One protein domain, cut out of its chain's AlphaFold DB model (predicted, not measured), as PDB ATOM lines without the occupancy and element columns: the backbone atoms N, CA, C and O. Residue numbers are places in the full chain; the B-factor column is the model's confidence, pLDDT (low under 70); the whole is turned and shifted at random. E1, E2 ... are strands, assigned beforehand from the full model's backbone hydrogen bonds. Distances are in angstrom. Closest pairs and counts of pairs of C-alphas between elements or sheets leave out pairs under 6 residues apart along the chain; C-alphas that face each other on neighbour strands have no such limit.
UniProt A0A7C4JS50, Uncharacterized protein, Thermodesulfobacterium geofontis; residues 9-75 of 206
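Overview. This is residues 9 to 75 of the 206 residues of an uncharacterized protein of Thermodesulfobacterium geofontis (UniProt A0A7C4JS50). The main body is a strongly twisted sheet of four strands, E3 to E6, and a separate two-strand hairpin, E1 and E2, is set off to one side, coming near the sheet where Ile 22 of E2 meets Ser 67 of E6. A long stretch without a named element, residues 24 to 36, joins the hairpin to the sheet. The printed part has 67 residues, with no named helix and six strands in the order E1 to E6; under half of the residues, 33, are in strands, and the class is all strand. Both sheets, E1 - E2 and E3 - E4 - E5 - E6, are antiparallel. The whole is compact, with a radius of gyration of the C-alphas of 11.6 A and spans of 34 by 28 by 20 A.

Arrangement. E1, residues 9 to 12, and E2, residues 18 to 23, form an antiparallel hairpin at 168 degrees, with N 9 and O 22 2.8 A apart. E3, residues 37 to 41, and E4, residues 48 to 52, begin a meander, each strand the antiparallel neighbour of the one before; N 50 and O 39 are 2.8 A apart. E5, residues 57 to 61, follows, with N 51 and O 58 2.8 A apart. E6, residues 67 to 74, completes it, with N 68 and O 60 2.9 A apart. E3 and E6 are edge strands and apart. The closest C-alphas of E2 and E6, Ile 22 and Ser 67, are 5.5 A apart.

Along the chain. E1 begins at C-alpha 9, (208.825, 203.061, 188.554). E2 spans 13.9 A and E3 13.5 A. E6 spans 17.7 A, bends by 82 degrees at residue 70 and ends at C-alpha 74, (215.576, 215.059, 174.431).

Size, cuts and confidence. The C-alphas farthest apart, Glu 15 and Pro 75, are 35.3 A apart. The printed part has no cut; the link from E2 to E3 is long. No printed residue is under 70 in pLDDT.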
ATOM      1  N   ILE A   9     210.044 202.281 188.361       92.44
ATOM      2  CA  ILE A   9     208.825 203.061 188.554       92.44
ATOM      3  C   ILE A   9     207.685 202.092 188.781       92.44
ATOM      4  O   ILE A   9     207.475 201.187 187.977       92.44
ATOM      5  N   TYR A  10     206.941 202.327 189.853       93.56
ATOM      6  CA  TYR A  10     205.722 201.604 190.169       93.56
ATOM      7  C   TYR A  10     204.539 202.477 189.783       93.56
ATOM      8  O   TYR A  10     204.412 203.605 190.260       93.56
ATOM      9  N   ILE A  11     203.683 201.955 188.915       92.81
ATOM     10  CA  ILE A  11     202.431 202.605 188.543       92.81
ATOM     11  C   ILE A  11     201.345 201.978 189.399       92.81
ATOM     12  O   ILE A  11     201.172 200.756 189.400       92.81
ATOM     13  N   LEU A  12     200.653 202.821 190.156       94.19
ATOM     14  CA  LEU A  12     199.611 202.432 191.093       94.19
ATOM     15  C   LEU A  12     198.250 202.841 190.522       94.19
ATOM     16  O   LEU A  12     198.135 203.905 189.913       94.19
ATOM     17  N   ASN A  13     197.220 202.025 190.732       92.12
ATOM     18  CA  ASN A  13     195.842 202.468 190.533       92.12
ATOM     19  C   ASN A  13     195.399 203.399 191.684       92.12
ATOM     20  O   ASN A  13     196.135 203.632 192.644       92.12
ATOM     21  N   SER A  14     194.166 203.904 191.615       94.38
ATOM     22  CA  SER A  14     193.579 204.772 192.648       94.38
ATOM     23  C   SER A  14     193.444 204.123 194.032       94.38
ATOM     24  O   SER A  14     193.291 204.830 195.020       94.38
ATOM     25  N   GLU A  15     193.505 202.793 194.116       96.56
ATOM     26  CA  GLU A  15     193.458 202.023 195.366       96.56
ATOM     27  C   GLU A  15     194.864 201.752 195.936       96.56
ATOM     28  O   GLU A  15     195.004 201.105 196.971       96.56
ATOM     29  N   GLY A  16     195.924 202.213 195.260       94.50
ATOM     30  CA  GLY A  16     197.311 201.972 195.660       94.50
ATOM     31  C   GLY A  16     197.859 200.599 195.257       94.50
ATOM     32  O   GLY A  16     198.945 200.222 195.695       94.50
ATOM     33  N   LYS A  17     197.154 199.840 194.410       96.25
ATOM     34  CA  LYS A  17     197.637 198.562 193.870       96.25
ATOM     35  C   LYS A  17     198.583 198.803 192.697       96.25
ATOM     36  O   LYS A  17     198.249 199.539 191.772       96.25
ATOM     37  N   VAL A  18     199.727 198.116 192.691       95.19
ATOM     38  CA  VAL A  18     200.664 198.113 191.555       95.19
ATOM     39  C   VAL A  18     200.007 197.467 190.336       95.19
ATOM     40  O   VAL A  18     199.610 196.302 190.387       95.19
ATOM     41  N   ILE A  19     199.916 198.221 189.240       93.88
ATOM     42  CA  ILE A  19     199.387 197.762 187.947       93.88
ATOM     43  C   ILE A  19     200.475 197.607 186.882       93.88
ATOM     44  O   ILE A  19     200.298 196.840 185.943       93.88
ATOM     45  N   SER A  20     201.612 198.291 187.034       94.19
ATOM     46  CA  SER A  20     202.771 198.122 186.154       94.19
ATOM     47  C   SER A  20     204.069 198.507 186.865       94.19
ATOM     48  O   SER A  20     204.070 199.293 187.818       94.19
ATOM     49  N   VAL A  21     205.180 197.939 186.389       94.69
ATOM     50  CA  VAL A  21     206.539 198.228 186.848       94.69
ATOM     51  C   VAL A  21     207.436 198.465 185.635       94.69
ATOM     52  O   VAL A  21     207.576 197.592 184.780       94.69
ATOM     53  N   ILE A  22     208.081 199.631 185.573       94.69
ATOM     54  CA  ILE A  22     208.999 200.008 184.490       94.69
ATOM     55  C   ILE A  22     210.418 200.102 185.053       94.69
ATOM     56  O   ILE A  22     210.676 200.887 185.965       94.69
ATOM     57  N   SER A  23     211.355 199.320 184.507       93.06
ATOM     58  CA  SER A  23     212.775 199.412 184.879       93.06
ATOM     59  C   SER A  23     213.327 200.794 184.538       93.06
ATOM     60  O   SER A  23     213.154 201.257 183.411       93.06
ATOM     61  N   LEU A  24     214.033 201.446 185.465       94.00
ATOM     62  CA  LEU A  24     214.713 202.705 185.145       94.00
ATOM     63  C   LEU A  24     215.934 202.460 184.261       94.00
ATOM     64  O   LEU A  24     216.110 203.148 183.259       94.00
ATOM     65  N   GLU A  25     216.729 201.439 184.566       94.62
ATOM     66  CA  GLU A  25     217.894 201.070 183.760       94.62
ATOM     67  C   GLU A  25     217.485 200.437 182.429       94.62
ATOM     68  O   GLU A  25     216.520 199.668 182.352       94.62
ATOM     69  N   GLY A  26     218.217 200.798 181.376       91.88
ATOM     70  CA  GLY A  26     217.986 200.359 180.006       91.88
ATOM     71  C   GLY A  26     218.703 201.261 179.002       91.88
ATOM     72  O   GLY A  26     219.597 202.034 179.346       91.88
ATOM     73  N   ARG A  27     218.294 201.201 177.733       94.38
ATOM     74  CA  ARG A  27     218.826 202.085 176.688       94.38
ATOM     75  C   ARG A  27     218.751 203.556 177.138       94.38
ATOM     76  O   ARG A  27     217.717 204.003 177.621       94.38
ATOM     77  N   LEU A  28     219.843 204.312 176.998       96.56
ATOM     78  CA  LEU A  28     219.957 205.728 177.398       96.56
ATOM     79  C   LEU A  28     219.849 206.026 178.911       96.56
ATOM     80  O   LEU A  28     219.889 207.203 179.269       96.56
ATOM     81  N   ILE A  29     219.741 205.022 179.791       95.69
ATOM     82  CA  ILE A  29     219.833 205.171 181.256       95.69
ATOM     83  C   ILE A  29     220.673 204.009 181.791       95.69
ATOM     84  O   ILE A  29     220.157 202.919 182.038       95.69
ATOM     85  N   HIS A  30     221.978 204.232 181.940       92.62
ATOM     86  CA  HIS A  30     222.910 203.187 182.374       92.62
ATOM     87  C   HIS A  30     222.841 202.926 183.877       92.62
ATOM     88  O   HIS A  30     223.074 201.799 184.306       92.62
ATOM     89  N   HIS A  31     222.511 203.955 184.660       92.56
ATOM     90  CA  HIS A  31     222.503 203.886 186.112       92.56
ATOM     91  C   HIS A  31     221.268 204.606 186.662       92.56
ATOM     92  O   HIS A  31     221.105 205.815 186.491       92.56
ATOM     93  N   ALA A  32     220.371 203.873 187.324       93.00
ATOM     94  CA  ALA A  32     219.103 204.440 187.783       93.00
ATOM     95  C   ALA A  32     219.222 205.652 188.735       93.00
ATOM     96  O   ALA A  32     218.353 206.521 188.672       93.00
ATOM     97  N   PRO A  33     220.243 205.760 189.614       91.12
ATOM     98  CA  PRO A  33     220.468 206.959 190.428       91.12
ATOM     99  C   PRO A  33     220.663 208.277 189.664       91.12
ATOM    100  O   PRO A  33     220.565 209.323 190.291       91.12
ATOM    101  N   GLU A  34     220.917 208.254 188.352       92.06
ATOM    102  CA  GLU A  34     220.973 209.473 187.528       92.06
ATOM    103  C   GLU A  34     219.588 210.098 187.284       92.06
ATOM    104  O   GLU A  34     219.487 211.249 186.865       92.06
ATOM    105  N   VAL A  35     218.509 209.343 187.514       93.44
ATOM    106  CA  VAL A  35     217.140 209.838 187.359       93.44
ATOM    107  C   VAL A  35     216.764 210.661 188.585       93.44
ATOM    108  O   VAL A  35     216.639 210.131 189.688       93.44
ATOM    109  N   ILE A  36     216.545 211.954 188.371       90.69
ATOM    110  CA  ILE A  36     216.208 212.920 189.423       90.69
ATOM    111  C   ILE A  36     214.703 213.184 189.523       90.69
ATOM    112  O   ILE A  36     214.216 213.697 190.523       90.69
ATOM    113  N   GLY A  37     213.927 212.810 188.510       91.19
ATOM    114  CA  GLY A  37     212.485 213.002 188.544       91.19
ATOM    115  C   GLY A  37     211.766 212.215 187.468       91.19
ATOM    116  O   GLY A  37     212.370 211.777 186.497       91.19
ATOM    117  N   ILE A  38     210.455 212.063 187.636       94.06
ATOM    118  CA  ILE A  38     209.560 211.452 186.653       94.06
ATOM    119  C   ILE A  38     208.440 212.441 186.349       94.06
ATOM    120  O   ILE A  38     207.929 213.105 187.255       94.06
ATOM    121  N   TYR A  39     208.046 212.538 185.085       94.19
ATOM    122  CA  TYR A  39     206.892 213.328 184.670       94.19
ATOM    123  C   TYR A  39     206.140 212.647 183.523       94.19
ATOM    124  O   TYR A  39     206.678 211.782 182.834       94.19
ATOM    125  N   CYS A  40     204.877 213.028 183.342       95.19
ATOM    126  CA  CYS A  40     204.024 212.520 182.272       95.19
ATOM    127  C   CYS A  40     203.684 213.649 181.302       95.19
ATOM    128  O   CYS A  40     203.493 214.788 181.722       95.19
ATOM    129  N   ILE A  41     203.594 213.308 180.021       95.75
ATOM    130  CA  ILE A  41     203.006 214.149 178.981       95.75
ATOM    131  C   ILE A  41     201.746 213.437 178.516       95.75
ATOM    132  O   ILE A  41     201.826 212.303 178.051       95.75
ATOM    133  N   GLU A  42     200.594 214.073 178.707       93.44
ATOM    134  CA  GLU A  42     199.288 213.429 178.529       93.44
ATOM    135  C   GLU A  42     198.918 213.268 177.050       93.44
ATOM    136  O   GLU A  42     198.321 212.267 176.663       93.44
ATOM    137  N   GLU A  43     199.330 214.212 176.201       90.19
ATOM    138  CA  GLU A  43     198.851 214.313 174.823       90.19
ATOM    139  C   GLU A  43     199.974 214.607 173.817       90.19
ATOM    140  O   GLU A  43     201.113 214.926 174.167       90.19
ATOM    141  N   GLY A  44     199.645 214.474 172.531       88.94
ATOM    142  CA  GLY A  44     200.541 214.778 171.421       88.94
ATOM    143  C   GLY A  44     201.574 213.689 171.118       88.94
ATOM    144  O   GLY A  44     201.606 212.606 171.713       88.94
ATOM    145  N   LYS A  45     202.454 213.991 170.154       89.75
ATOM    146  CA  LYS A  45     203.471 213.065 169.621       89.75
ATOM    147  C   LYS A  45     204.431 212.535 170.694       89.75
ATOM    148  O   LYS A  45     204.966 211.434 170.569       89.75
ATOM    149  N   PHE A  46     204.656 213.321 171.744       93.44
ATOM    150  CA  PHE A  46     205.584 213.004 172.826       93.44
ATOM    151  C   PHE A  46     204.891 212.502 174.103       93.44
ATOM    152  O   PHE A  46     205.558 212.358 175.130       93.44
ATOM    153  N   SER A  47     203.594 212.177 174.035       95.38
ATOM    154  CA  SER A  47     202.837 211.604 175.155       95.38
ATOM    155  C   SER A  47     203.501 210.356 175.735       95.38
ATOM    156  O   SER A  47     204.005 209.508 174.997       95.38
ATOM    157  N   GLY A  48     203.542 210.237 177.060       96.75
ATOM    158  CA  GLY A  48     204.180 209.122 177.759       96.75
ATOM    159  C   GLY A  48     204.814 209.511 179.086       96.75
ATOM    160  O   GLY A  48     204.702 210.645 179.550       96.75
ATOM    161  N   ILE A  49     205.502 208.541 179.678       97.12
ATOM    162  CA  ILE A  49     206.228 208.661 180.940       97.12
ATOM    163  C   ILE A  49     207.696 208.939 180.630       97.12
ATOM    164  O   ILE A  49     208.347 208.204 179.877       97.12
ATOM    165  N   TRP A  50     208.218 209.996 181.238       97.31
ATOM    166  CA  TRP A  50     209.563 210.501 181.019       97.31
ATOM    167  C   TRP A  50     210.363 210.495 182.319       97.31
ATOM    168  O   TRP A  50     209.872 210.918 183.366       97.31
ATOM    169  N   ALA A  51     211.609 210.038 182.231       96.69
ATOM    170  CA  ALA A  51     212.616 210.190 183.269       96.69
ATOM    171  C   ALA A  51     213.428 211.461 183.016       96.69
ATOM    172  O   ALA A  51     214.020 211.615 181.949       96.69
ATOM    173  N   ASP A  52     213.456 212.344 184.004       94.62
ATOM    174  CA  ASP A  52     214.297 213.530 184.053       94.62
ATOM    175  C   ASP A  52     215.667 213.171 184.632       94.62
ATOM    176  O   ASP A  52     215.763 212.564 185.701       94.62
ATOM    177  N   MET A  53     216.717 213.560 183.917       93.25
ATOM    178  CA  MET A  53     218.118 213.353 184.283       93.25
ATOM    179  C   MET A  53     218.857 214.692 184.470       93.25
ATOM    180  O   MET A  53     220.078 214.759 184.350       93.25
ATOM    181  N   GLY A  54     218.124 215.788 184.696       88.44
ATOM    182  CA  GLY A  54     218.649 217.136 184.937       88.44
ATOM    183  C   GLY A  54     218.799 217.960 183.663       88.44
ATOM    184  O   GLY A  54     218.145 218.985 183.502       88.44
ATOM    185  N   TYR A  55     219.639 217.505 182.735       88.94
ATOM    186  CA  TYR A  55     219.942 218.221 181.483       88.94
ATOM    187  C   TYR A  55     219.264 217.607 180.250       88.94
ATOM    188  O   TYR A  55     219.284 218.178 179.156       88.94
ATOM    189  N   ARG A  56     218.685 216.417 180.412       95.00
ATOM    190  CA  ARG A  56     217.972 215.677 179.374       95.00
ATOM    191  C   ARG A  56     216.848 214.861 179.988       95.00
ATOM    192  O   ARG A  56     216.906 214.519 181.167       95.00
ATOM    193  N   SER A  57     215.887 214.482 179.157       96.88
ATOM    194  CA  SER A  57     214.820 213.567 179.549       96.88
ATOM    195  C   SER A  57     214.731 212.389 178.597       96.88
ATOM    196  O   SER A  57     214.954 212.537 177.395       96.88
ATOM    197  N   VAL A  58     214.389 211.222 179.136       97.69
ATOM    198  CA  VAL A  58     214.274 209.965 178.394       97.69
ATOM    199  C   VAL A  58     212.851 209.441 178.494       97.69
ATOM    200  O   VAL A  58     212.328 209.282 179.595       97.69
ATOM    201  N   LYS A  59     212.227 209.129 177.356       97.25
ATOM    202  CA  LYS A  59     210.916 208.472 177.342       97.25
ATOM    203  C   LYS A  59     211.103 207.000 177.676       97.25
ATOM    204  O   LYS A  59     211.805 206.296 176.953       97.25
ATOM    205  N   ILE A  60     210.482 206.544 178.753       97.06
ATOM    206  CA  ILE A  60     210.693 205.200 179.312       97.06
ATOM    207  C   ILE A  60     209.439 204.328 179.279       97.06
ATOM    208  O   ILE A  60     209.545 203.109 179.398       97.06
ATOM    209  N   GLY A  61     208.266 204.927 179.084       96.44
ATOM    210  CA  GLY A  61     207.012 204.195 179.005       96.44
ATOM    211  C   GLY A  61     205.894 204.979 178.340       96.44
ATOM    212  O   GLY A  61     205.975 206.196 178.154       96.44
ATOM    213  N   SER A  62     204.845 204.254 177.991       95.50
ATOM    214  CA  SER A  62     203.545 204.790 177.599       95.50
ATOM    215  C   SER A  62     202.686 205.067 178.841       95.50
ATOM    216  O   SER A  62     202.983 204.583 179.933       95.50
ATOM    217  N   LEU A  63     201.632 205.878 178.697       93.94
ATOM    218  CA  LEU A  63     200.757 206.264 179.820       93.94
ATOM    219  C   LEU A  63     199.912 205.103 180.370       93.94
ATOM    220  O   LEU A  63     199.486 205.153 181.518       93.94
ATOM    221  N   ASP A  64     199.714 204.048 179.579       92.38
ATOM    222  CA  ASP A  64     199.113 202.776 180.005       92.38
ATOM    223  C   ASP A  64     200.052 201.935 180.897       92.38
ATOM    224  O   ASP A  64     199.673 200.879 181.397       92.38
ATOM    225  N   GLY A  65     201.287 202.400 181.099       91.44
ATOM    226  CA  GLY A  65     202.311 201.719 181.873       91.44
ATOM    227  C   GLY A  65     203.125 200.695 181.093       91.44
ATOM    228  O   GLY A  65     203.932 199.991 181.701       91.44
ATOM    229  N   THR A  66     202.977 200.620 179.770       94.88
ATOM    230  CA  THR A  66     203.822 199.775 178.925       94.88
ATOM    231  C   THR A  66     205.243 200.343 178.863       94.88
ATOM    232  O   THR A  66     205.452 201.496 178.479       94.88
ATOM    233  N   SER A  67     206.245 199.536 179.224       94.38
ATOM    234  CA  SER A  67     207.662 199.920 179.136       94.38
ATOM    235  C   SER A  67     208.112 200.054 177.678       94.38
ATOM    236  O   SER A  67     207.846 199.181 176.856       94.38
ATOM    237  N   ILE A  68     208.883 201.100 177.371       93.94
ATOM    238  CA  ILE A  68     209.502 201.308 176.056       93.94
ATOM    239  C   ILE A  68     210.968 200.860 176.116       93.94
ATOM    240  O   ILE A  68     211.754 201.353 176.929       93.94
ATOM    241  N   THR A  69     211.342 199.922 175.246       90.19
ATOM    242  CA  THR A  69     212.724 199.426 175.102       90.19
ATOM    243  C   THR A  69     213.551 200.327 174.180       90.19
ATOM    244  O   THR A  69     214.669 200.715 174.522       90.19
ATOM    245  N   GLU A  70     212.963 200.741 173.058       94.75
ATOM    246  CA  GLU A  70     213.531 201.691 172.096       94.75
ATOM    247  C   GLU A  70     213.333 203.134 172.571       94.75
ATOM    248  O   GLU A  70     212.511 203.900 172.067       94.75
ATOM    249  N   ARG A  71     214.064 203.485 173.627       95.56
ATOM    250  CA  ARG A  71     213.948 204.781 174.299       95.56
ATOM    251  C   ARG A  71     214.490 205.916 173.433       95.56
ATOM    252  O   ARG A  71     215.507 205.766 172.753       95.56
ATOM    253  N   ILE A  72     213.846 207.074 173.541       95.25
ATOM    254  CA  ILE A  72     214.291 208.342 172.947       95.25
ATOM    255  C   ILE A  72     214.734 209.309 174.046       95.25
ATOM    256  O   ILE A  72     214.221 209.246 175.163       95.25
ATOM    257  N   SER A  73     215.658 210.215 173.723       96.31
ATOM    258  CA  SER A  73     216.130 211.268 174.628       96.31
ATOM    259  C   SER A  73     215.954 212.641 173.991       96.31
ATOM    260  O   SER A  73     216.126 212.792 172.784       96.31
ATOM    261  N   ILE A  74     215.665 213.643 174.817       95.75
ATOM    262  CA  ILE A  74     215.576 215.059 174.431       95.75
ATOM    263  C   ILE A  74     216.472 215.923 175.336       95.75
ATOM    264  O   ILE A  74     216.652 215.571 176.502       95.75
ATOM    265  N   PRO A  75     217.036 217.039 174.842       94.50
ATOM    266  CA  PRO A  75     217.998 217.876 175.574       94.50
ATOM    267  C   PRO A  75     217.322 218.886 176.526       94.50
ATOM    268  O   PRO A  75     217.482 220.097 176.391       94.50
TER     269      PRO A  75